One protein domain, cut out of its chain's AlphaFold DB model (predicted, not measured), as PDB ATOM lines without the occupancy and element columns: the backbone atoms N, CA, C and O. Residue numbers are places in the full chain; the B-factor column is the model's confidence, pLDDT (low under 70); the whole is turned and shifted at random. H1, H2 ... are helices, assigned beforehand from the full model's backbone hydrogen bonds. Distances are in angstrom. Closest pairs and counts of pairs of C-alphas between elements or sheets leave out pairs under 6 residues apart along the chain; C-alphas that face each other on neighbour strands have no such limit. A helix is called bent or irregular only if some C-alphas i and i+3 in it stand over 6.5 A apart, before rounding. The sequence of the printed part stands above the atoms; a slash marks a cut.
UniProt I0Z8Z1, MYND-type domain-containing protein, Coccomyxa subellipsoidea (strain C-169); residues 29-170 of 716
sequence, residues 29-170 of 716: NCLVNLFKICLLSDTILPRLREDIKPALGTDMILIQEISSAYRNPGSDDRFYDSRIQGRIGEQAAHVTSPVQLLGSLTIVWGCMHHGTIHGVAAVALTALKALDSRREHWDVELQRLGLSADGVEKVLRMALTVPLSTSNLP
ATOM      1  N   ASN A  29     180.734 141.802 136.742       60.19
ATOM      2  CA  ASN A  29     180.636 142.794 137.815       60.19
ATOM      3  C   ASN A  29     180.923 142.222 139.218       60.19
ATOM      4  O   ASN A  29     181.496 142.918 140.049       60.19
ATOM      5  N   CYS A  30     180.605 140.951 139.479       62.62
ATOM      6  CA  CYS A  30     180.933 140.279 140.743       62.62
ATOM      7  C   CYS A  30     182.434 140.072 140.898       62.62
ATOM      8  O   CYS A  30     182.967 140.311 141.974       62.62
ATOM      9  N   LEU A  31     183.116 139.676 139.820       61.91
ATOM     10  CA  LEU A  31     184.568 139.509 139.820       61.91
ATOM     11  C   LEU A  31     185.281 140.851 139.994       61.91
ATOM     12  O   LEU A  31     186.247 140.933 140.743       61.91
ATOM     13  N   VAL A  32     184.774 141.914 139.363       70.12
ATOM     14  CA  VAL A  32     185.301 143.275 139.543       70.12
ATOM     15  C   VAL A  32     185.110 143.760 140.981       70.12
ATOM     16  O   VAL A  32     186.046 144.302 141.562       70.12
ATOM     17  N   ASN A  33     183.935 143.543 141.576       67.31
ATOM     18  CA  ASN A  33     183.684 143.923 142.965       67.31
ATOM     19  C   ASN A  33     184.537 143.102 143.934       67.31
ATOM     20  O   ASN A  33     185.163 143.684 144.813       67.31
ATOM     21  N   LEU A  34     184.648 141.786 143.732       68.19
ATOM     22  CA  LEU A  34     185.521 140.924 144.527       68.19
ATOM     23  C   LEU A  34     186.984 141.381 144.434       68.19
ATOM     24  O   LEU A  34     187.652 141.508 145.452       68.19
ATOM     25  N   PHE A  35     187.459 141.713 143.232       68.44
ATOM     26  CA  PHE A  35     188.814 142.219 143.016       68.44
ATOM     27  C   PHE A  35     189.057 143.560 143.720       68.44
ATOM     28  O   PHE A  35     190.072 143.729 144.392       68.44
ATOM     29  N   LYS A  36     188.105 144.497 143.637       71.31
ATOM     30  CA  LYS A  36     188.160 145.770 144.372       71.31
ATOM     31  C   LYS A  36     188.168 145.556 145.887       71.31
ATOM     32  O   LYS A  36     188.953 146.194 146.577       71.31
ATOM     33  N   ILE A  37     187.354 144.632 146.396       66.00
ATOM     34  CA  ILE A  37     187.320 144.259 147.817       66.00
ATOM     35  C   ILE A  37     188.673 143.676 148.259       66.00
ATOM     36  O   ILE A  37     189.192 144.069 149.301       66.00
ATOM     37  N   CYS A  38     189.287 142.800 147.456       66.44
ATOM     38  CA  CYS A  38     190.612 142.243 147.740       66.44
ATOM     39  C   CYS A  38     191.713 143.315 147.750       66.44
ATOM     40  O   CYS A  38     192.560 143.298 148.636       66.44
ATOM     41  N   LEU A  39     191.681 144.274 146.818       70.50
ATOM     42  CA  LEU A  39     192.625 145.399 146.802       70.50
ATOM     43  C   LEU A  39     192.443 146.324 148.011       70.50
ATOM     44  O   LEU A  39     193.419 146.800 148.583       70.50
ATOM     45  N   LEU A  40     191.195 146.558 148.422       66.56
ATOM     46  CA  LEU A  40     190.884 147.349 149.609       66.56
ATOM     47  C   LEU A  40     191.314 146.636 150.900       66.56
ATOM     48  O   LEU A  40     191.681 147.311 151.864       66.56
ATOM     49  N   SER A  41     191.328 145.298 150.911       61.72
ATOM     50  CA  SER A  41     191.722 144.472 152.059       61.72
ATOM     51  C   SER A  41     193.124 144.806 152.573       61.72
ATOM     52  O   SER A  41     193.281 144.959 153.778       61.72
ATOM     53  N   ASP A  42     194.110 145.038 151.702       58.59
ATOM     54  CA  ASP A  42     195.488 145.337 152.134       58.59
ATOM     55  C   ASP A  42     195.600 146.686 152.867       58.59
ATOM     56  O   ASP A  42     196.382 146.842 153.805       58.59
ATOM     57  N   THR A  43     194.757 147.652 152.498       64.06
ATOM     58  CA  THR A  43     194.612 148.942 153.195       64.06
ATOM     59  C   THR A  43     193.752 148.863 154.458       64.06
ATOM     60  O   THR A  43     193.946 149.648 155.387       64.06
ATOM     61  N   ILE A  44     192.788 147.943 154.497       59.56
ATOM     62  CA  ILE A  44     191.809 147.819 155.582       59.56
ATOM     63  C   ILE A  44     192.323 146.878 156.692       59.56
ATOM     64  O   ILE A  44     192.015 147.108 157.860       59.56
ATOM     65  N   LEU A  45     193.168 145.882 156.386       55.88
ATOM     66  CA  LEU A  45     193.667 144.857 157.326       55.88
ATOM     67  C   LEU A  45     194.380 145.399 158.577       55.88
ATOM     68  O   LEU A  45     194.128 144.888 159.668       55.88
ATOM     69  N   PRO A  46     195.241 146.426 158.481       60.56
ATOM     70  CA  PRO A  46     195.872 147.003 159.667       60.56
ATOM     71  C   PRO A  46     194.870 147.723 160.583       60.56
ATOM     72  O   PRO A  46     195.039 147.717 161.799       60.56
ATOM     73  N   ARG A  47     193.805 148.304 160.011       58.25
ATOM     74  CA  ARG A  47     192.724 148.995 160.744       58.25
ATOM     75  C   ARG A  47     191.658 148.027 161.277       58.25
ATOM     76  O   ARG A  47     191.015 148.294 162.281       58.25
ATOM     77  N   LEU A  48     191.532 146.862 160.641       59.06
ATOM     78  CA  LEU A  48     190.620 145.767 160.989       59.06
ATOM     79  C   LEU A  48     190.851 145.174 162.387       59.06
ATOM     80  O   LEU A  48     189.940 144.570 162.949       59.06
ATOM     81  N   ARG A  49     192.056 145.282 162.956       55.19
ATOM     82  CA  ARG A  49     192.404 144.540 164.179       55.19
ATOM     83  C   ARG A  49     191.779 145.113 165.457       55.19
ATOM     84  O   ARG A  49     191.474 144.334 166.356       55.19
ATOM     85  N   GLU A  50     191.567 146.427 165.506       58.28
ATOM     86  CA  GLU A  50     191.082 147.144 166.697       58.28
ATOM     87  C   GLU A  50     189.558 147.389 166.643       58.28
ATOM     88  O   GLU A  50     188.858 147.104 167.612       58.28
ATOM     89  N   ASP A  51     189.009 147.792 165.488       58.56
ATOM     90  CA  ASP A  51     187.610 148.263 165.389       58.56
ATOM     91  C   ASP A  51     186.576 147.168 165.074       58.56
ATOM     92  O   ASP A  51     185.369 147.349 165.259       58.56
ATOM     93  N   ILE A  52     187.026 146.026 164.548       60.22
ATOM     94  CA  ILE A  52     186.142 144.982 164.003       60.22
ATOM     95  C   ILE A  52     186.053 143.763 164.916       60.22
ATOM     96  O   ILE A  52     185.025 143.091 164.940       60.22
ATOM     97  N   LYS A  53     187.064 143.516 165.750       60.59
ATOM     98  CA  LYS A  53     187.013 142.445 166.751       60.59
ATOM     99  C   LYS A  53     185.887 142.625 167.789       60.59
ATOM    100  O   LYS A  53     185.369 141.607 168.219       60.59
ATOM    101  N   PRO A  54     185.464 143.841 168.185       61.62
ATOM    102  CA  PRO A  54     184.289 144.017 169.045       61.62
ATOM    103  C   PRO A  54     182.959 143.971 168.275       61.62
ATOM    104  O   PRO A  54     181.974 143.474 168.803       61.62
ATOM    105  N   ALA A  55     182.930 144.480 167.036       57.44
ATOM    106  CA  ALA A  55     181.701 144.639 166.241       57.44
ATOM    107  C   ALA A  55     181.309 143.395 165.423       57.44
ATOM    108  O   ALA A  55     180.142 143.201 165.107       57.44
ATOM    109  N   LEU A  56     182.292 142.572 165.052       57.31
ATOM    110  CA  LEU A  56     182.144 141.314 164.310       57.31
ATOM    111  C   LEU A  56     182.930 140.176 164.971       57.31
ATOM    112  O   LEU A  56     183.120 139.123 164.357       57.31
ATOM    113  N   GLY A  57     183.420 140.382 166.201       59.56
ATOM    114  CA  GLY A  57     183.930 139.307 167.039       59.56
ATOM    115  C   GLY A  57     182.799 138.346 167.269       59.56
ATOM    116  O   GLY A  57     181.972 138.566 168.144       59.56
ATOM    117  N   THR A  58     182.748 137.337 166.409       58.81
ATOM    118  CA  THR A  58     181.692 136.345 166.351       58.81
ATOM    119  C   THR A  58     181.390 135.882 167.755       58.81
ATOM    120  O   THR A  58     182.219 135.199 168.362       58.81
ATOM    121  N   ASP A  59     180.224 136.291 168.258       67.44
ATOM    122  CA  ASP A  59     179.665 135.754 169.481       67.44
ATOM    123  C   ASP A  59     179.753 134.234 169.339       67.44
ATOM    124  O   ASP A  59     179.146 133.630 168.448       67.44
ATOM    125  N   MET A  60     180.617 133.620 170.150       66.44
ATOM    126  CA  MET A  60     180.830 132.177 170.127       66.44
ATOM    127  C   MET A  60     179.499 131.451 170.311       66.44
ATOM    128  O   MET A  60     179.317 130.366 169.757       66.44
ATOM    129  N   ILE A  61     178.555 132.088 171.006       73.06
ATOM    130  CA  ILE A  61     177.199 131.602 171.193       73.06
ATOM    131  C   ILE A  61     176.426 131.646 169.869       73.06
ATOM    132  O   ILE A  61     175.857 130.629 169.488       73.06
ATOM    133  N   LEU A  62     176.484 132.736 169.092       73.94
ATOM    134  CA  LEU A  62     175.845 132.812 167.768       73.94
ATOM    135  C   LEU A  62     176.421 131.777 166.782       73.94
ATOM    136  O   LEU A  62     175.664 131.124 166.062       73.94
ATOM    137  N   ILE A  63     177.746 131.559 166.776       74.19
ATOM    138  CA  ILE A  63     178.354 130.480 165.976       74.19
ATOM    139  C   ILE A  63     177.820 129.117 166.427       74.19
ATOM    140  O   ILE A  63     177.495 128.287 165.577       74.19
ATOM    141  N   GLN A  64     177.752 128.851 167.734       74.44
ATOM    142  CA  GLN A  64     177.271 127.575 168.273       74.44
ATOM    143  C   GLN A  64     175.785 127.339 167.981       74.44
ATOM    144  O   GLN A  64     175.416 126.218 167.627       74.44
ATOM    145  N   GLU A  65     174.952 128.374 168.062       76.31
ATOM    146  CA  GLU A  65     173.521 128.321 167.753       76.31
ATOM    147  C   GLU A  65     173.298 128.042 166.261       76.31
ATOM    148  O   GLU A  65     172.605 127.086 165.913       76.31
ATOM    149  N   ILE A  66     173.993 128.763 165.370       72.31
ATOM    150  CA  ILE A  66     173.957 128.503 163.920       72.31
ATOM    151  C   ILE A  66     174.506 127.103 163.608       72.31
ATOM    152  O   ILE A  66     173.916 126.358 162.828       72.31
ATOM    153  N   SER A  67     175.594 126.687 164.261       74.94
ATOM    154  CA  SER A  67     176.145 125.331 164.113       74.94
ATOM    155  C   SER A  67     175.166 124.245 164.557       74.94
ATOM    156  O   SER A  67     175.170 123.149 164.000       74.94
ATOM    157  N   SER A  68     174.359 124.517 165.581       73.44
ATOM    158  CA  SER A  68     173.355 123.583 166.095       73.44
ATOM    159  C   SER A  68     172.141 123.505 165.172       73.44
ATOM    160  O   SER A  68     171.621 122.411 164.957       73.44
ATOM    161  N   ALA A  69     171.747 124.627 164.558       69.81
ATOM    162  CA  ALA A  69     170.711 124.657 163.529       69.81
ATOM    163  C   ALA A  69     171.119 123.839 162.288       69.81
ATOM    164  O   ALA A  69     170.336 123.024 161.811       69.81
ATOM    165  N   TYR A  70     172.373 123.957 161.834       66.81
ATOM    166  CA  TYR A  70     172.895 123.181 160.696       66.81
ATOM    167  C   TYR A  70     173.037 121.671 160.964       66.81
ATOM    168  O   TYR A  70     173.003 120.882 160.024       66.81
ATOM    169  N   ARG A  71     173.228 121.243 162.220       68.44
ATOM    170  CA  ARG A  71     173.436 119.822 162.566       68.44
ATOM    171  C   ARG A  71     172.161 118.983 162.590       68.44
ATOM    172  O   ARG A  71     172.264 117.761 162.596       68.44
ATOM    173  N   ASN A  72     170.986 119.608 162.595       60.94
ATOM    174  CA  ASN A  72     169.701 118.915 162.608       60.94
ATOM    175  C   ASN A  72     168.898 119.248 161.337       60.94
ATOM    176  O   ASN A  72     168.040 120.128 161.377       60.94
ATOM    177  N   PRO A  73     169.136 118.535 160.223       48.88
ATOM    178  CA  PRO A  73     168.562 118.851 158.910       48.88
ATOM    179  C   PRO A  73     167.045 118.604 158.780       48.88
ATOM    180  O   PRO A  73     166.488 118.808 157.712       48.88
ATOM    181  N   GLY A  74     166.359 118.165 159.841       47.41
ATOM    182  CA  GLY A  74     164.937 117.797 159.810       47.41
ATOM    183  C   GLY A  74     163.935 118.939 160.019       47.41
ATOM    184  O   GLY A  74     162.756 118.659 160.203       47.41
ATOM    185  N   SER A  75     164.358 120.205 160.058       47.91
ATOM    186  CA  SER A  75     163.425 121.332 160.212       47.91
ATOM    187  C   SER A  75     163.953 122.585 159.511       47.91
ATOM    188  O   SER A  75     164.779 123.311 160.076       47.91
ATOM    189  N   ASP A  76     163.452 122.861 158.310       50.75
ATOM    190  CA  ASP A  76     163.768 124.081 157.549       50.75
ATOM    191  C   ASP A  76     163.437 125.381 158.321       50.75
ATOM    192  O   ASP A  76     164.020 126.431 158.055       50.75
ATOM    193  N   ASP A  77     162.599 125.313 159.362       55.91
ATOM    194  CA  ASP A  77     162.182 126.471 160.166       55.91
ATOM    195  C   ASP A  77     163.232 127.010 161.156       55.91
ATOM    196  O   ASP A  77     163.057 128.093 161.713       55.91
ATOM    197  N   ARG A  78     164.361 126.324 161.390       60.00
ATOM    198  CA  ARG A  78     165.313 126.754 162.439       60.00
ATOM    199  C   ARG A  78     166.142 127.994 162.094       60.00
ATOM    200  O   ARG A  78     166.580 128.684 163.009       60.00
ATOM    201  N   PHE A  79     166.317 128.343 160.817       59.03
ATOM    202  CA  PHE A  79     166.914 129.644 160.455       59.03
ATOM    203  C   PHE A  79     165.969 130.819 160.716       59.03
ATOM    204  O   PHE A  79     166.429 131.958 160.818       59.03
ATOM    205  N   TYR A  80     164.675 130.541 160.868       65.50
ATOM    206  CA  TYR A  80     163.657 131.509 161.254       65.50
ATOM    207  C   TYR A  80     163.417 131.539 162.767       65.50
ATOM    208  O   TYR A  80     162.523 132.254 163.217       65.50
ATOM    209  N   ASP A  81     164.227 130.826 163.566       80.25
ATOM    210  CA  ASP A  81     164.185 130.957 165.020       80.25
ATOM    211  C   ASP A  81     164.388 132.433 165.390       80.25
ATOM    212  O   ASP A  81     165.436 133.038 165.124       80.25
ATOM    213  N   SER A  82     163.362 133.012 166.017       79.44
ATOM    214  CA  SER A  82     163.335 134.410 166.436       79.44
ATOM    215  C   SER A  82     164.534 134.791 167.308       79.44
ATOM    216  O   SER A  82     164.946 135.947 167.296       79.44
ATOM    217  N   ARG A  83     165.133 133.831 168.031       84.00
ATOM    218  CA  ARG A  83     166.334 134.057 168.847       84.00
ATOM    219  C   ARG A  83     167.575 134.258 167.987       84.00
ATOM    220  O   ARG A  83     168.312 135.218 168.202       84.00
ATOM    221  N   ILE A  84     167.777 133.395 166.989       81.19
ATOM    222  CA  ILE A  84     168.909 133.496 166.056       81.19
ATOM    223  C   ILE A  84     168.777 134.786 165.238       81.19
ATOM    224  O   ILE A  84     169.739 135.541 165.114       81.19
ATOM    225  N   GLN A  85     167.571 135.091 164.748       84.12
ATOM    226  CA  GLN A  85     167.290 136.342 164.038       84.12
ATOM    227  C   GLN A  85     167.500 137.580 164.924       84.12
ATOM    228  O   GLN A  85     168.056 138.575 164.454       84.12
ATOM    229  N   GLY A  86     167.121 137.509 166.205       87.50
ATOM    230  CA  GLY A  86     167.364 138.561 167.193       87.50
ATOM    231  C   GLY A  86     168.852 138.872 167.355       87.50
ATOM    232  O   GLY A  86     169.264 140.010 167.143       87.50
ATOM    233  N   ARG A  87     169.682 137.850 167.604       85.06
ATOM    234  CA  ARG A  87     171.141 138.020 167.735       85.06
ATOM    235  C   ARG A  87     171.811 138.499 166.449       85.06
ATOM    236  O   ARG A  87     172.719 139.327 166.503       85.06
ATOM    237  N   ILE A  88     171.381 138.000 165.285       85.12
ATOM    238  CA  ILE A  88     171.868 138.500 163.988       85.12
ATOM    239  C   ILE A  88     171.546 139.994 163.855       85.12
ATOM    240  O   ILE A  88     172.402 140.757 163.411       85.12
ATOM    241  N   GLY A  89     170.347 140.418 164.268       88.12
ATOM    242  CA  GLY A  89     169.935 141.820 164.305       88.12
ATOM    243  C   GLY A  89     170.785 142.682 165.243       88.12
ATOM    244  O   GLY A  89     171.226 143.756 164.838       88.12
ATOM    245  N   GLU A  90     171.071 142.201 166.454       88.62
ATOM    246  CA  GLU A  90     171.936 142.887 167.426       88.62
ATOM    247  C   GLU A  90     173.360 143.074 166.883       88.62
ATOM    248  O   GLU A  90     173.880 144.189 166.854       88.62
ATOM    249  N   GLN A  91     173.969 142.010 166.352       86.44
ATOM    250  CA  GLN A  91     175.303 142.075 165.746       86.44
ATOM    251  C   GLN A  91     175.326 142.982 164.506       86.44
ATOM    252  O   GLN A  91     176.267 143.744 164.295       86.44
ATOM    253  N   ALA A  92     174.262 142.964 163.700       90.25
ATOM    254  CA  ALA A  92     174.133 143.835 162.537       90.25
ATOM    255  C   ALA A  92     174.037 145.322 162.914       90.25
ATOM    256  O   ALA A  92     174.527 146.179 162.172       90.25
ATOM    257  N   ALA A  93     173.449 145.649 164.069       91.12
ATOM    258  CA  ALA A  93     173.383 147.021 164.567       91.12
ATOM    259  C   ALA A  93     174.778 147.586 164.898       91.12
ATOM    260  O   ALA A  93     175.024 148.776 164.682       91.12
ATOM    261  N   HIS A  94     175.711 146.731 165.335       88.81
ATOM    262  CA  HIS A  94     177.098 147.104 165.635       88.81
ATOM    263  C   HIS A  94     177.964 147.372 164.395       88.81
ATOM    264  O   HIS A  94     179.023 147.990 164.515       88.81
ATOM    265  N   VAL A  95     177.517 146.978 163.200       91.44
ATOM    266  CA  VAL A  95     178.177 147.332 161.936       91.44
ATOM    267  C   VAL A  95     177.769 148.754 161.560       91.44
ATOM    268  O   VAL A  95     176.749 148.967 160.913       91.44
ATOM    269  N   THR A  96     178.527 149.755 162.000       92.31
ATOM    270  CA  THR A  96     178.197 151.183 161.837       92.31
ATOM    271  C   THR A  96     179.049 151.905 160.802       92.31
ATOM    272  O   THR A  96     178.729 153.037 160.452       92.31
ATOM    273  N   SER A  97     180.092 151.260 160.271       91.81
ATOM    274  CA  SER A  97     180.955 151.835 159.234       91.81
ATOM    275  C   SER A  97     181.121 150.939 157.996       91.81
ATOM    276  O   SER A  97     181.039 149.710 158.098       91.81
ATOM    277  N   PRO A  98     181.444 151.522 156.822       86.12
ATOM    278  CA  PRO A  98     181.672 150.753 155.594       86.12
ATOM    279  C   PRO A  98     182.881 149.828 155.724       86.12
ATOM    280  O   PRO A  98     182.925 148.756 155.131       86.12
ATOM    281  N   VAL A  99     183.855 150.225 156.548       86.19
ATOM    282  CA  VAL A  99     185.045 149.434 156.867       86.19
ATOM    283  C   VAL A  99     184.668 148.173 157.645       86.19
ATOM    284  O   VAL A  99     185.174 147.104 157.321       86.19
ATOM    285  N   GLN A 100     183.745 148.259 158.610       89.19
ATOM    286  CA  GLN A 100     183.216 147.084 159.316       89.19
ATOM    287  C   GLN A 100     182.430 146.171 158.372       89.19
ATOM    288  O   GLN A 100     182.662 144.963 158.356       89.19
ATOM    289  N   LEU A 101     181.569 146.744 157.527       90.88
ATOM    290  CA  LEU A 101     180.805 145.977 156.547       90.88
ATOM    291  C   LEU A 101     181.720 145.246 155.552       90.88
ATOM    292  O   LEU A 101     181.556 144.051 155.335       90.88
ATOM    293  N   LEU A 102     182.728 145.915 154.991       89.50
ATOM    294  CA  LEU A 102     183.704 145.280 154.097       89.50
ATOM    295  C   LEU A 102     184.641 144.322 154.841       89.50
ATOM    296  O   LEU A 102     185.047 143.302 154.292       89.50
ATOM    297  N   GLY A 103     184.928 144.594 156.111       86.50
ATOM    298  CA  GLY A 103     185.669 143.698 156.988       86.50
ATOM    299  C   GLY A 103     185.006 142.338 157.175       86.50
ATOM    300  O   GLY A 103     185.700 141.322 157.242       86.50
ATOM    301  N   SER A 104     183.671 142.296 157.168       87.38
ATOM    302  CA  SER A 104     182.914 141.043 157.207       87.38
ATOM    303  C   SER A 104     183.226 140.130 156.015       87.38
ATOM    304  O   SER A 104     183.308 138.919 156.193       87.38
ATOM    305  N   LEU A 105     183.506 140.683 154.827       86.50
ATOM    306  CA  LEU A 105     183.886 139.908 153.640       86.50
ATOM    307  C   LEU A 105     185.264 139.267 153.804       86.50
ATOM    308  O   LEU A 105     185.455 138.112 153.428       86.50
ATOM    309  N   THR A 106     186.207 139.989 154.410       83.44
ATOM    310  CA  THR A 106     187.535 139.459 154.740       83.44
ATOM    311  C   THR A 106     187.433 138.331 155.767       83.44
ATOM    312  O   THR A 106     188.104 137.307 155.628       83.44
ATOM    313  N   ILE A 107     186.561 138.477 156.769       82.50
ATOM    314  CA  ILE A 107     186.300 137.427 157.764       82.50
ATOM    315  C   ILE A 107     185.618 136.222 157.108       82.50
ATOM    316  O   ILE A 107     186.058 135.098 157.323       82.50
ATOM    317  N   VAL A 108     184.606 136.436 156.261       84.62
ATOM    318  CA  VAL A 108     183.940 135.388 155.469       84.62
ATOM    319  C   VAL A 108     184.958 134.619 154.630       84.62
ATOM    320  O   VAL A 108     184.983 133.391 154.683       84.62
ATOM    321  N   TRP A 109     185.850 135.317 153.925       82.12
ATOM    322  CA  TRP A 109     186.926 134.701 153.152       82.12
ATOM    323  C   TRP A 109     187.882 133.888 154.036       82.12
ATOM    324  O   TRP A 109     188.201 132.742 153.718       82.12
ATOM    325  N   GLY A 110     188.291 134.442 155.181       77.38
ATOM    326  CA  GLY A 110     189.106 133.737 156.171       77.38
ATOM    327  C   GLY A 110     188.420 132.473 156.695       77.38
ATOM    328  O   GLY A 110     189.027 131.406 156.711       77.38
ATOM    329  N   CYS A 111     187.138 132.551 157.054       79.69
ATOM    330  CA  CYS A 111     186.343 131.404 157.490       79.69
ATOM    331  C   CYS A 111     186.162 130.363 156.377       79.69
ATOM    332  O   CYS A 111     186.223 129.168 156.654       79.69
ATOM    333  N   MET A 112     186.004 130.781 155.117       79.56
ATOM    334  CA  MET A 112     185.971 129.868 153.972       79.56
ATOM    335  C   MET A 112     187.313 129.148 153.801       79.56
ATOM    336  O   MET A 112     187.339 127.929 153.632       79.56
ATOM    337  N   HIS A 113     188.431 129.867 153.917       74.44
ATOM    338  CA  HIS A 113     189.771 129.291 153.791       74.44
ATOM    339  C   HIS A 113     190.106 128.339 154.948       74.44
ATOM    340  O   HIS A 113     190.646 127.250 154.749       74.44
ATOM    341  N   HIS A 114     189.690 128.696 156.161       76.88
ATOM    342  CA  HIS A 114     189.764 127.842 157.341       76.88
ATOM    343  C   HIS A 114     188.616 126.839 157.432       76.88
ATOM    344  O   HIS A 114     188.517 126.188 158.466       76.88
ATOM    345  N   GLY A 115     187.773 126.720 156.395       78.88
ATOM    346  CA  GLY A 115     186.556 125.908 156.279       78.88
ATOM    347  C   GLY A 115     185.721 125.772 157.554       78.88
ATOM    348  O   GLY A 115     185.322 124.669 157.935       78.88
ATOM    349  N   THR A 116     185.479 126.899 158.218       82.19
ATOM    350  CA  THR A 116     184.540 127.055 159.329       82.19
ATOM    351  C   THR A 116     183.187 127.495 158.774       82.19
ATOM    352  O   THR A 116     182.790 128.653 158.872       82.19
ATOM    353  N   ILE A 117     182.460 126.548 158.177       81.62
ATOM    354  CA  ILE A 117     181.202 126.782 157.445       81.62
ATOM    355  C   ILE A 117     180.173 127.584 158.268       81.62
ATOM    356  O   ILE A 117     179.532 128.498 157.754       81.62
ATOM    357  N   HIS A 118     180.058 127.310 159.567       83.00
ATOM    358  CA  HIS A 118     179.141 128.039 160.450       83.00
ATOM    359  C   HIS A 118     179.591 129.480 160.730       83.00
ATOM    360  O   HIS A 118     178.752 130.364 160.871       83.00
ATOM    361  N   GLY A 119     180.905 129.728 160.761       82.69
ATOM    362  CA  GLY A 119     181.463 131.078 160.856       82.69
ATOM    363  C   GLY A 119     181.192 131.891 159.590       82.69
ATOM    364  O   GLY A 119     180.789 133.045 159.684       82.69
ATOM    365  N   VAL A 120     181.307 131.259 158.413       86.94
ATOM    366  CA  VAL A 120     180.918 131.864 157.124       86.94
ATOM    367  C   VAL A 120     179.449 132.283 157.155       86.94
ATOM    368  O   VAL A 120     179.136 133.429 156.843       86.94
ATOM    369  N   ALA A 121     178.559 131.378 157.577       87.81
ATOM    370  CA  ALA A 121     177.129 131.651 157.645       87.81
ATOM    371  C   ALA A 121     176.782 132.776 158.631       87.81
ATOM    372  O   ALA A 121     176.047 133.689 158.267       87.81
ATOM    373  N   ALA A 122     177.343 132.745 159.843       87.12
ATOM    374  CA  ALA A 122     177.095 133.762 160.861       87.12
ATOM    375  C   ALA A 122     177.490 135.162 160.373       87.12
ATOM    376  O   ALA A 122     176.671 136.077 160.367       87.12
ATOM    377  N   VAL A 123     178.724 135.307 159.887       89.25
ATOM    378  CA  VAL A 123     179.264 136.608 159.479       89.25
ATOM    379  C   VAL A 123     178.558 137.129 158.227       89.25
ATOM    380  O   VAL A 123     178.237 138.315 158.159       89.25
ATOM    381  N   ALA A 124     178.257 136.257 157.258       93.19
ATOM    382  CA  ALA A 124     177.551 136.668 156.050       93.19
ATOM    383  C   ALA A 124     176.100 137.097 156.334       93.19
ATOM    384  O   ALA A 124     175.649 138.094 155.773       93.19
ATOM    385  N   LEU A 125     175.382 136.408 157.229       92.12
ATOM    386  CA  LEU A 125     174.021 136.791 157.624       92.12
ATOM    387  C   LEU A 125     173.998 138.109 158.409       92.12
ATOM    388  O   LEU A 125     173.163 138.967 158.123       92.12
ATOM    389  N   THR A 126     174.939 138.312 159.336       91.56
ATOM    390  CA  THR A 126     175.104 139.587 160.056       91.56
ATOM    391  C   THR A 126     175.381 140.742 159.094       91.56
ATOM    392  O   THR A 126     174.744 141.791 159.189       91.56
ATOM    393  N   ALA A 127     176.274 140.548 158.121       93.88
ATOM    394  CA  ALA A 127     176.597 141.565 157.125       93.88
ATOM    395  C   ALA A 127     175.414 141.882 156.197       93.88
ATOM    396  O   ALA A 127     175.153 143.050 155.916       93.88
ATOM    397  N   LEU A 128     174.662 140.864 155.762       95.25
ATOM    398  CA  LEU A 128     173.448 141.053 154.964       95.25
ATOM    399  C   LEU A 128     172.376 141.822 155.737       95.25
ATOM    400  O   LEU A 128     171.772 142.737 155.186       95.25
ATOM    401  N   LYS A 129     172.170 141.500 157.019       95.19
ATOM    402  CA  LYS A 129     171.206 142.214 157.864       95.19
ATOM    403  C   LYS A 129     171.629 143.664 158.115       95.19
ATOM    404  O   LYS A 129     170.785 144.559 158.081       95.19
ATOM    405  N   ALA A 130     172.926 143.910 158.312       94.25
ATOM    406  CA  ALA A 130     173.467 145.259 158.451       94.25
ATOM    407  C   ALA A 130     173.254 146.073 157.170       94.25
ATOM    408  O   ALA A 130     172.792 147.216 157.243       94.25
ATOM    409  N   LEU A 131     173.534 145.465 156.013       94.62
ATOM    410  CA  LEU A 131     173.339 146.060 154.696       94.62
ATOM    411  C   LEU A 131     171.865 146.409 154.440       94.62
ATOM    412  O   LEU A 131     171.568 147.520 154.013       94.62
ATOM    413  N   ASP A 132     170.946 145.498 154.755       95.69
ATOM    414  CA  ASP A 132     169.502 145.684 154.570       95.69
ATOM    415  C   ASP A 132     168.941 146.812 155.452       95.69
ATOM    416  O   ASP A 132     168.196 147.669 154.983       95.69
ATOM    417  N   SER A 133     169.386 146.892 156.714       92.94
ATOM    418  CA  SER A 133     168.884 147.881 157.685       92.94
ATOM    419  C   SER A 133     169.137 149.345 157.297       92.94
ATOM    420  O   SER A 133     168.447 150.242 157.778       92.94
ATOM    421  N   ARG A 134     170.154 149.596 156.462       92.94
ATOM    422  CA  ARG A 134     170.658 150.934 156.111       92.94
ATOM    423  C   ARG A 134     171.068 151.015 154.637       92.94
ATOM    424  O   ARG A 134     172.065 151.649 154.302       92.94
ATOM    425  N   ARG A 135     170.318 150.353 153.750       94.38
ATOM    426  CA  ARG A 135     170.711 150.120 152.348       94.38
ATOM    427  C   ARG A 135     171.099 151.390 151.587       94.38
ATOM    428  O   ARG A 135     172.161 151.412 150.977       94.38
ATOM    429  N   GLU A 136     170.289 152.445 151.660       94.00
ATOM    430  CA  GLU A 136     170.562 153.720 150.972       94.00
ATOM    431  C   GLU A 136     171.844 154.390 151.483       94.00
ATOM    432  O   GLU A 136     172.670 154.853 150.699       94.00
ATOM    433  N   HIS A 137     172.050 154.383 152.803       93.44
ATOM    434  CA  HIS A 137     173.266 154.909 153.419       93.44
ATOM    435  C   HIS A 137     174.502 154.107 152.987       93.44
ATOM    436  O   HIS A 137     175.518 154.692 152.610       93.44
ATOM    437  N   TRP A 138     174.411 152.772 152.990       93.94
ATOM    438  CA  TRP A 138     175.513 151.917 152.560       93.94
ATOM    439  C   TRP A 138     175.845 152.067 151.092       93.94
ATOM    440  O   TRP A 138     177.022 152.040 150.754       93.94
ATOM    441  N   ASP A 139     174.849 152.228 150.225       94.69
ATOM    442  CA  ASP A 139     175.111 152.387 148.802       94.69
ATOM    443  C   ASP A 139     175.906 153.672 148.534       94.69
ATOM    444  O   ASP A 139     176.925 153.621 147.850       94.69
ATOM    445  N   VAL A 140     175.547 154.788 149.181       94.62
ATOM    446  CA  VAL A 140     176.310 156.047 149.093       94.62
ATOM    447  C   VAL A 140     177.754 155.871 149.574       94.62
ATOM    448  O   VAL A 140     178.691 156.316 148.910       94.62
ATOM    449  N   GLU A 141     177.965 155.213 150.715       93.75
ATOM    450  CA  GLU A 141     179.312 155.010 151.257       93.75
ATOM    451  C   GLU A 141     180.149 154.006 150.442       93.75
ATOM    452  O   GLU A 141     181.346 154.208 150.237       93.75
ATOM    453  N   LEU A 142     179.537 152.937 149.930       92.44
ATOM    454  CA  LEU A 142     180.199 151.942 149.084       92.44
ATOM    455  C   LEU A 142     180.540 152.515 147.704       92.44
ATOM    456  O   LEU A 142     181.618 152.217 147.182       92.44
ATOM    457  N   GLN A 143     179.699 153.391 147.146       93.81
ATOM    458  CA  GLN A 143     179.973 154.087 145.885       93.81
ATOM    459  C   GLN A 143     181.236 154.950 145.969       93.81
ATOM    460  O   GLN A 143     182.013 154.983 145.012       93.81
ATOM    461  N   ARG A 144     181.522 155.563 147.129       93.19
ATOM    462  CA  ARG A 144     182.791 156.286 147.362       93.19
ATOM    463  C   ARG A 144     184.021 155.380 147.263       93.19
ATOM    464  O   ARG A 144     185.101 155.855 146.928       93.19
ATOM    465  N   LEU A 145     183.856 154.082 147.513       87.94
ATOM    466  CA  LEU A 145     184.888 153.049 147.368       87.94
ATOM    467  C   LEU A 145     184.821 152.333 146.006       87.94
ATOM    468  O   LEU A 145     185.536 151.359 145.769       87.94
ATOM    469  N   GLY A 146     183.962 152.801 145.093       91.75
ATOM    470  CA  GLY A 146     183.751 152.204 143.778       91.75
ATOM    471  C   GLY A 146     183.022 150.857 143.813       91.75
ATOM    472  O   GLY A 146     183.212 150.056 142.892       91.75
ATOM    473  N   LEU A 147     182.235 150.600 144.858       93.75
ATOM    474  CA  LEU A 147     181.387 149.423 145.058       93.75
ATOM    475  C   LEU A 147     179.903 149.841 145.076       93.75
ATOM    476  O   LEU A 147     179.592 151.024 145.117       93.75
ATOM    477  N   SER A 148     178.981 148.881 145.052       95.00
ATOM    478  CA  SER A 148     177.551 149.126 145.300       95.00
ATOM    479  C   SER A 148     177.030 148.174 146.369       95.00
ATOM    480  O   SER A 148     177.582 147.078 146.542       95.00
ATOM    481  N   ALA A 149     175.960 148.566 147.061       94.12
ATOM    482  CA  ALA A 149     175.279 147.720 148.037       94.12
ATOM    483  C   ALA A 149     174.863 146.384 147.403       94.12
ATOM    484  O   ALA A 149     175.203 145.325 147.926       94.12
ATOM    485  N   ASP A 150     174.259 146.415 146.212       93.94
ATOM    486  CA  ASP A 150     173.866 145.214 145.458       93.94
ATOM    487  C   ASP A 150     175.059 144.302 145.134       93.94
ATOM    488  O   ASP A 150     174.966 143.072 145.168       93.94
ATOM    489  N   GLY A 151     176.210 144.905 144.822       91.19
ATOM    490  CA  GLY A 151     177.445 144.188 144.538       91.19
ATOM    491  C   GLY A 151     177.973 143.435 145.755       91.19
ATOM    492  O   GLY A 151     178.365 142.274 145.632       91.19
ATOM    493  N   VAL A 152     177.957 144.083 146.921       92.31
ATOM    494  CA  VAL A 152     178.355 143.489 148.205       92.31
ATOM    495  C   VAL A 152     177.353 142.417 148.644       92.31
ATOM    496  O   VAL A 152     177.764 141.315 149.008       92.31
ATOM    497  N   GLU A 153     176.048 142.688 148.526       94.38
ATOM    498  CA  GLU A 153     174.975 141.735 148.832       94.38
ATOM    499  C   GLU A 153     175.143 140.434 148.042       94.38
ATOM    500  O   GLU A 153     175.081 139.336 148.597       94.38
ATOM    501  N   LYS A 154     175.413 140.551 146.737       91.25
ATOM    502  CA  LYS A 154     175.584 139.397 145.855       91.25
ATOM    503  C   LYS A 154     176.779 138.533 146.261       91.25
ATOM    504  O   LYS A 154     176.655 137.310 146.262       91.25
ATOM    505  N   VAL A 155     177.905 139.136 146.652       89.06
ATOM    506  CA  VAL A 155     179.085 138.395 147.138       89.06
ATOM    507  C   VAL A 155     178.785 137.679 148.459       89.06
ATOM    508  O   VAL A 155     179.120 136.503 148.601       89.06
ATOM    509  N   LEU A 156     178.100 138.337 149.400       91.12
ATOM    510  CA  LEU A 156     177.699 137.729 150.676       91.12
ATOM    511  C   LEU A 156     176.736 136.549 150.476       91.12
ATOM    512  O   LEU A 156     176.916 135.490 151.076       91.12
ATOM    513  N   ARG A 157     175.749 136.686 149.583       91.44
ATOM    514  CA  ARG A 157     174.831 135.590 149.234       91.44
ATOM    515  C   ARG A 157     175.557 134.430 148.558       91.44
ATOM    516  O   ARG A 157     175.287 133.280 148.884       91.44
ATOM    517  N   MET A 158     176.519 134.704 147.676       85.81
ATOM    518  CA  MET A 158     177.367 133.655 147.100       85.81
ATOM    519  C   MET A 158     178.161 132.914 148.181       85.81
ATOM    520  O   MET A 158     178.214 131.684 148.166       85.81
ATOM    521  N   ALA A 159     178.717 133.630 149.159       86.06
ATOM    522  CA  ALA A 159     179.421 133.007 150.274       86.06
ATOM    523  C   ALA A 159     178.519 132.097 151.124       86.06
ATOM    524  O   ALA A 159     179.017 131.119 151.664       86.06
ATOM    525  N   LEU A 160     177.207 132.361 151.195       86.25
ATOM    526  CA  LEU A 160     176.222 131.479 151.839       86.25
ATOM    527  C   LEU A 160     175.868 130.243 151.001       86.25
ATOM    528  O   LEU A 160     175.573 129.190 151.562       86.25
ATOM    529  N   THR A 161     175.939 130.331 149.670       81.50
ATOM    530  CA  THR A 161     175.681 129.170 148.799       81.50
ATOM    531  C   THR A 161     176.776 128.109 148.873       81.50
ATOM    532  O   THR A 161     176.482 126.934 148.672       81.50
ATOM    533  N   VAL A 162     178.017 128.484 149.213       73.69
ATOM    534  CA  VAL A 162     179.139 127.540 149.359       73.69
ATOM    535  C   VAL A 162     178.889 126.535 150.503       73.69
ATOM    536  O   VAL A 162     178.836 125.347 150.208       73.69
ATOM    537  N   PRO A 163     178.613 126.954 151.757       60.69
ATOM    538  CA  PRO A 163     178.122 126.101 152.844       60.69
ATOM    539  C   PRO A 163     177.038 125.095 152.453       60.69
ATOM    540  O   PRO A 163     177.111 123.930 152.838       60.69
ATOM    541  N   LEU A 164     176.040 125.559 151.697       54.75
ATOM    542  CA  LEU A 164     174.839 124.794 151.355       54.75
ATOM    543  C   LEU A 164     175.084 123.774 150.236       54.75
ATOM    544  O   LEU A 164     174.396 122.762 150.167       54.75
ATOM    545  N   SER A 165     176.078 124.017 149.380       50.09
ATOM    546  CA  SER A 165     176.464 123.112 148.288       50.09
ATOM    547  C   SER A 165     177.586 122.142 148.678       50.09
ATOM    548  O   SER A 165     177.802 121.142 147.997       50.09
ATOM    549  N   THR A 166     178.272 122.384 149.799       46.66
ATOM    550  CA  THR A 166     179.410 121.582 150.266       46.66
ATOM    551  C   THR A 166     179.072 120.680 151.454       46.66
ATOM    552  O   THR A 166     179.852 120.589 152.402       46.66
ATOM    553  N   SER A 167     177.953 119.949 151.407       37.69
ATOM    554  CA  SER A 167     177.670 118.865 152.369       37.69
ATOM    555  C   SER A 167     178.670 117.693 152.292       37.69
ATOM    556  O   SER A 167     178.583 116.762 153.083       37.69
ATOM    557  N   ASN A 168     179.673 117.770 151.406       46.56
ATOM    558  CA  ASN A 168     180.811 116.858 151.308       46.56
ATOM    559  C   ASN A 168     182.148 117.616 151.107       46.56
ATOM    560  O   ASN A 168     182.685 117.619 149.999       46.56
ATOM    561  N   LEU A 169     182.721 118.251 152.140       43.12
ATOM    562  CA  LEU A 169     184.095 118.795 152.069       43.12
ATOM    563  C   LEU A 169     184.997 118.402 153.264       43.12
ATOM    564  O   LEU A 169     184.498 118.078 154.342       43.12
ATOM    565  N   PRO A 170     186.331 118.378 153.047       41.31
ATOM    566  CA  PRO A 170     187.272 117.489 153.724       41.31
ATOM    567  C   PRO A 170     187.788 118.014 155.068       41.31
ATOM    568  O   PRO A 170     187.666 119.194 155.413       41.31
TER     569      PRO A 170
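This is residues 29 to 170 of the 716 residues of the protein "MYND-type domain-containing protein" of Coccomyxa subellipsoidea (strain C-169) (UniProt I0Z8Z1). Three long helices, H6, H7 and H9, stand side by side as an up-and-down bundle, each running against the one before it. H3 and H5 cross H7 on one side, H1 crosses H6 and H9 on another, H8 caps one end, and residues 71 to 76 stick out. The printed part has 142 residues with nine named helices, H1 to H9 in order, and no named strand: all helix, with mostly crossed packing. It is compact, with a radius of gyration of the C-alphas of 14.6 A and spans of 44 by 31 by 27 A.

H7, residues 117 to 133, and H6, residues 98 to 113, are a hairpin at a shallow tilt of 19 degrees; their closest C-alphas, Val 108 and Val 120, are 4.9 A apart. H9, residues 149 to 165, touches H7, opposite ways at 26 degrees, a shallow tilt (closest C-alphas Ala 124 and Leu 156, 5.5 A). H5, residues 82 to 94, touches H7 with residues 88 to 93 alone (closest C-alphas Ala 92 and Ala 130, 4.4 A). H3, residues 60 to 71, touches H7 at residues 118 to 122 alone (closest C-alphas Ser 67 and His 118, 5.5 A). H4, residues 76 to 80, is irregular, C-alphas 76 and 79 being 7.0 A apart, and only just touches H3, with 3 pairs of C-alphas within 8 A (closest Ala 69 and Arg 78, 5.9 A). H1, residues 29 to 44, touches H9 with residues 29 to 34 alone, about perpendicular at 83 degrees (closest C-alphas Asn 33 and Gly 151, 6.4 A). H2, residues 48 to 51, touches H6 (closest C-alphas Leu 48 and Gly 103, 6.7 A). H8, residues 135 to 144, touches H9 at residue 149 alone (closest C-alphas Asp 139 and Ala 149, 4.7 A). Every O i to N i+4 pair is within hydrogen-bond range in H3, H5, H7 and H8, against 10 of 12 in H1 and H6, 11 of 13 in H9 and 0 of 1 in H4, which has 1 of 2 O i to N i+3 pairs within range; H2 is too short for an i+4 pair.

H9 is 24.6 A long, H7 24.4 A, H6 23.0 A and H1 21.6 A. H1 begins at C-alpha 29 (180.636, 142.794, 137.815), and H9 ends at C-alpha 165 (176.464, 123.112, 148.288).

The two C-alphas farthest apart, Gly 74 and Arg 144, are 44.2 A apart. The printed part has no cut and no long link. The mean pLDDT of the printed part is 76.8; 49 residues are under 70, among them 40 to 60, 69 to 80 and 163 to 170.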